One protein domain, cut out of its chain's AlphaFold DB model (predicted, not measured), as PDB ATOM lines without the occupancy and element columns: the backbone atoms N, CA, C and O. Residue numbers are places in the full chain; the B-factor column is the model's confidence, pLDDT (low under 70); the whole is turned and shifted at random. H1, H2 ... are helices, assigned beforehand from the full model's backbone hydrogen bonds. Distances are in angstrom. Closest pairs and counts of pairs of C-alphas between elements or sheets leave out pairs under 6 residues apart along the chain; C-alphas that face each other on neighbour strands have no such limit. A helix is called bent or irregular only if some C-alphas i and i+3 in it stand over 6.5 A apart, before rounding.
ATOM      1  N   ARG A  29     176.540 124.201 143.259       72.19
ATOM      2  CA  ARG A  29     176.323 123.911 141.820       72.19
ATOM      3  C   ARG A  29     174.943 123.321 141.537       72.19
ATOM      4  O   ARG A  29     174.370 123.591 140.484       72.19
ATOM      5  N   ALA A  30     174.417 122.541 142.478       75.75
ATOM      6  CA  ALA A  30     173.099 121.925 142.381       75.75
ATOM      7  C   ALA A  30     171.957 122.954 142.306       75.75
ATOM      8  O   ALA A  30     170.943 122.675 141.677       75.75
ATOM      9  N   GLU A  31     172.133 124.155 142.865       68.25
ATOM     10  CA  GLU A  31     171.125 125.230 142.835       68.25
ATOM     11  C   GLU A  31     170.874 125.759 141.417       68.25
ATOM     12  O   GLU A  31     169.787 126.242 141.102       68.25
ATOM     13  N   HIS A  32     171.882 125.627 140.552       74.88
ATOM     14  CA  HIS A  32     171.864 126.075 139.161       74.88
ATOM     15  C   HIS A  32     171.612 124.924 138.181       74.88
ATOM     16  O   HIS A  32     171.560 125.139 136.968       74.88
ATOM     17  N   LEU A  33     171.464 123.695 138.683       80.44
ATOM     18  CA  LEU A  33     171.187 122.543 137.845       80.44
ATOM     19  C   LEU A  33     169.718 122.571 137.422       80.44
ATOM     20  O   LEU A  33     168.815 122.234 138.190       80.44
ATOM     21  N   GLN A  34     169.474 122.947 136.169       82.81
ATOM     22  CA  GLN A  34     168.150 122.805 135.585       82.81
ATOM     23  C   GLN A  34     167.909 121.348 135.174       82.81
ATOM     24  O   GLN A  34     168.656 120.784 134.376       82.81
ATOM     25  N   GLN A  35     166.850 120.733 135.705       86.06
ATOM     26  CA  GLN A  35     166.467 119.358 135.362       86.06
ATOM     27  C   GLN A  35     165.825 119.266 133.972       86.06
ATOM     28  O   GLN A  35     165.897 118.225 133.323       86.06
ATOM     29  N   ILE A  36     165.187 120.350 133.520       89.88
ATOM     30  CA  ILE A  36     164.461 120.405 132.250       89.88
ATOM     31  C   ILE A  36     165.144 121.445 131.354       89.88
ATOM     32  O   ILE A  36     165.167 122.619 131.732       89.88
ATOM     33  N   PRO A  37     165.675 121.061 130.177       91.12
ATOM     34  CA  PRO A  37     166.379 121.992 129.300       91.12
ATOM     35  C   PRO A  37     165.487 123.135 128.792       91.12
ATOM     36  O   PRO A  37     164.343 122.896 128.395       91.12
ATOM     37  N   GLU A  38     166.042 124.349 128.724       91.62
ATOM     38  CA  GLU A  38     165.328 125.601 128.401       91.62
ATOM     39  C   GLU A  38     164.567 125.578 127.072       91.62
ATOM     40  O   GLU A  38     163.460 126.106 126.959       91.62
ATOM     41  N   PHE A  39     165.127 124.914 126.059       93.19
ATOM     42  CA  PHE A  39     164.525 124.834 124.728       93.19
ATOM     43  C   PHE A  39     163.269 123.950 124.676       93.19
ATOM     44  O   PHE A  39     162.564 123.931 123.666       93.19
ATOM     45  N   THR A  40     162.981 123.184 125.732       96.00
ATOM     46  CA  THR A  40     161.831 122.280 125.749       96.00
ATOM     47  C   THR A  40     160.542 123.021 126.087       96.00
ATOM     48  O   THR A  40     160.504 123.940 126.907       96.00
ATOM     49  N   ARG A  41     159.428 122.556 125.509       96.06
ATOM     50  CA  ARG A  41     158.099 123.065 125.863       96.06
ATOM     51  C   ARG A  41     157.801 122.887 127.352       96.06
ATOM     52  O   ARG A  41     157.196 123.761 127.961       96.06
ATOM     53  N   THR A  42     158.243 121.777 127.938       95.12
ATOM     54  CA  THR A  42     158.068 121.495 129.365       95.12
ATOM     55  C   THR A  42     158.735 122.562 130.228       95.12
ATOM     56  O   THR A  42     158.114 123.036 131.173       95.12
ATOM     57  N   HIS A  43     159.947 123.005 129.876       94.00
ATOM     58  CA  HIS A  43     160.612 124.085 130.600       94.00
ATOM     59  C   HIS A  43     159.783 125.372 130.556       94.00
ATOM     60  O   HIS A  43     159.459 125.923 131.603       94.00
ATOM     61  N   GLN A  44     159.360 125.797 129.364       93.81
ATOM     62  CA  GLN A  44     158.559 127.016 129.176       93.81
ATOM     63  C   GLN A  44     157.251 127.012 129.979       93.81
ATOM     64  O   GLN A  44     156.761 128.072 130.353       93.81
ATOM     65  N   LEU A  45     156.672 125.832 130.217       93.44
ATOM     66  CA  LEU A  45     155.425 125.688 130.963       93.44
ATOM     67  C   LEU A  45     155.625 125.585 132.478       93.44
ATOM     68  O   LEU A  45     154.725 125.971 133.214       93.44
ATOM     69  N   VAL A  46     156.751 125.044 132.949       90.69
ATOM     70  CA  VAL A  46     156.953 124.710 134.370       90.69
ATOM     71  C   VAL A  46     157.882 125.699 135.070       90.69
ATOM     72  O   VAL A  46     157.553 126.194 136.146       90.69
ATOM     73  N   TYR A  47     159.035 126.016 134.473       89.75
ATOM     74  CA  TYR A  47     160.081 126.804 135.133       89.75
ATOM     75  C   TYR A  47     159.671 128.236 135.519       89.75
ATOM     76  O   TYR A  47     160.073 128.657 136.606       89.75
ATOM     77  N   PRO A  48     158.839 128.970 134.748       91.75
ATOM     78  CA  PRO A  48     158.356 130.289 135.172       91.75
ATOM     79  C   PRO A  48     157.587 130.276 136.501       91.75
ATOM     80  O   PRO A  48     157.562 131.282 137.204       91.75
ATOM     81  N   TYR A  49     156.994 129.137 136.865       89.31
ATOM     82  CA  TYR A  49     156.211 128.965 138.091       89.31
ATOM     83  C   TYR A  49     156.995 128.256 139.207       89.31
ATOM     84  O   TYR A  49     156.429 127.939 140.252       89.31
ATOM     85  N   ARG A  50     158.306 128.018 139.028       87.44
ATOM     86  CA  ARG A  50     159.150 127.331 140.021       87.44
ATOM     87  C   ARG A  50     159.120 128.028 141.380       87.44
ATOM     88  O   ARG A  50     158.943 127.358 142.388       87.44
ATOM     89  N   SER A  51     159.267 129.352 141.401       88.25
ATOM     90  CA  SER A  51     159.288 130.119 142.654       88.25
ATOM     91  C   SER A  51     157.982 129.978 143.443       88.25
ATOM     92  O   SER A  51     158.014 129.938 144.671       88.25
ATOM     93  N   ASP A  52     156.844 129.894 142.751       88.06
ATOM     94  CA  ASP A  52     155.539 129.696 143.386       88.06
ATOM     95  C   ASP A  52     155.427 128.280 143.967       88.06
ATOM     96  O   ASP A  52     155.088 128.100 145.137       88.06
ATOM     97  N   ALA A  53     155.850 127.271 143.197       87.12
ATOM     98  CA  ALA A  53     155.920 125.893 143.671       87.12
ATOM     99  C   ALA A  53     156.854 125.738 144.889       87.12
ATOM    100  O   ALA A  53     156.517 125.029 145.836       87.12
ATOM    101  N   GLU A  54     158.014 126.396 144.907       88.94
ATOM    102  CA  GLU A  54     158.953 126.377 146.041       88.94
ATOM    103  C   GLU A  54     158.378 127.041 147.292       88.94
ATOM    104  O   GLU A  54     158.535 126.521 148.400       88.94
ATOM    105  N   SER A  55     157.656 128.148 147.118       89.62
ATOM    106  CA  SER A  55     156.917 128.793 148.203       89.62
ATOM    107  C   SER A  55     155.838 127.866 148.772       89.62
ATOM    108  O   SER A  55     155.751 127.698 149.990       89.62
ATOM    109  N   GLY A  56     155.063 127.195 147.912       89.56
ATOM    110  CA  GLY A  56     154.045 126.226 148.324       89.56
ATOM    111  C   GLY A  56     154.624 125.052 149.119       89.56
ATOM    112  O   GLY A  56     154.113 124.714 150.188       89.56
ATOM    113  N   HIS A  57     155.735 124.472 148.658       88.56
ATOM    114  CA  HIS A  57     156.412 123.394 149.386       88.56
ATOM    115  C   HIS A  57     157.024 123.871 150.709       88.56
ATOM    116  O   HIS A  57     156.960 123.144 151.699       88.56
ATOM    117  N   SER A  58     157.558 125.093 150.761       90.69
ATOM    118  CA  SER A  58     158.088 125.680 152.000       90.69
ATOM    119  C   SER A  58     156.987 125.889 153.044       90.69
ATOM    120  O   SER A  58     157.194 125.627 154.227       90.69
ATOM    121  N   GLN A  59     155.796 126.323 152.617       90.69
ATOM    122  CA  GLN A  59     154.627 126.443 153.495       90.69
ATOM    123  C   GLN A  59     154.161 125.081 154.008       90.69
ATOM    124  O   GLN A  59     153.879 124.948 155.199       90.69
ATOM    125  N   LEU A  60     154.121 124.064 153.138       91.31
ATOM    126  CA  LEU A  60     153.811 122.697 153.550       91.31
ATOM    127  C   LEU A  60     154.808 122.216 154.611       91.31
ATOM    128  O   LEU A  60     154.377 121.800 155.682       91.31
ATOM    129  N   ASP A  61     156.113 122.333 154.367       91.38
ATOM    130  CA  ASP A  61     157.155 121.916 155.314       91.38
ATOM    131  C   ASP A  61     157.030 122.627 156.672       91.38
ATOM    132  O   ASP A  61     157.051 121.992 157.728       91.38
ATOM    133  N   ALA A  62     156.801 123.945 156.649       91.62
ATOM    134  CA  ALA A  62     156.606 124.751 157.851       91.62
ATOM    135  C   ALA A  62     155.329 124.395 158.632       91.62
ATOM    136  O   ALA A  62     155.288 124.581 159.848       91.62
ATOM    137  N   SER A  63     154.293 123.890 157.955       89.00
ATOM    138  CA  SER A  63     153.024 123.498 158.582       89.00
ATOM    139  C   SER A  63     153.095 122.164 159.334       89.00
ATOM    140  O   SER A  63     152.228 121.864 160.157       89.00
ATOM    141  N   LEU A  64     154.117 121.349 159.063       89.44
ATOM    142  CA  LEU A  64     154.244 120.010 159.621       89.44
ATOM    143  C   LEU A  64     154.889 120.040 161.005       89.44
ATOM    144  O   LEU A  64     155.872 120.743 161.256       89.44
ATOM    145  N   TRP A  65     154.385 119.195 161.906       84.12
ATOM    146  CA  TRP A  65     154.975 119.019 163.229       84.12
ATOM    147  C   TRP A  65     156.440 118.578 163.106       84.12
ATOM    148  O   TRP A  65     156.748 117.579 162.454       84.12
ATOM    149  N   ASN A  66     157.354 119.332 163.723       88.19
ATOM    150  CA  ASN A  66     158.805 119.133 163.612       88.19
ATOM    151  C   ASN A  66     159.346 119.106 162.166       88.19
ATOM    152  O   ASN A  66     160.398 118.504 161.945       88.19
ATOM    153  N   ARG A  67     158.650 119.722 161.191       86.19
ATOM    154  CA  ARG A  67     158.992 119.654 159.753       86.19
ATOM    155  C   ARG A  67     159.126 118.216 159.247       86.19
ATOM    156  O   ARG A  67     160.037 117.858 158.506       86.19
ATOM    157  N   ARG A  68     158.258 117.334 159.751       86.75
ATOM    158  CA  ARG A  68     158.230 115.918 159.383       86.75
ATOM    159  C   ARG A  68     156.868 115.562 158.832       86.75
ATOM    160  O   ARG A  68     155.856 115.687 159.520       86.75
TER     161      ARG A  68
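AT A GLANCE: This is residues 29 to 68 of the 107 residues of an uncharacterized protein of Streptomyces lonarensis (UniProt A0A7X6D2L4). One long bent helix, H2, makes the length of a hook, and the link from the short helix H1 turns back at its beginning, with H1 off to one side. The printed part has 40 residues, with two named helices, H1 then H2, and no named strand: all helix. It is only just loose, close to extended, with a radius of gyration of the C-alphas of 13.2 A and spans of 40 by 22 by 12 A.

IN THESE COORDINATES: Find C-alpha 29 at (176.323, 123.911, 141.820), where H1, residues 29 to 32, begins. H2, residues 41 to 63, was assigned as one helix by its hydrogen bonds but is bent: C-alphas 48 and 51 are 7.5 A apart. Its arms are H2a, residues 41 to 48, 11.8 A long and irregular, with C-alphas 45 and 48 6.9 A apart, and H2b, residues 51 to 63, 18.4 A long, ending at C-alpha 63 (153.024, 123.498, 158.582).

HOW THE PARTS SIT: H2a and H2b stand at a steep tilt of 58 degrees. H1 is apart from both arms. Every O i to N i+4 pair is within hydrogen-bond range in H2b, 3 of 4 in H2a; H1 is too short for one.

THE WHOLE: Phe 39 and Trp 65 have the C-alphas farthest apart, 40.1 A. The printed part has no cut, its H1 to H2 link is short, and residue 31 is under pLDDT 70.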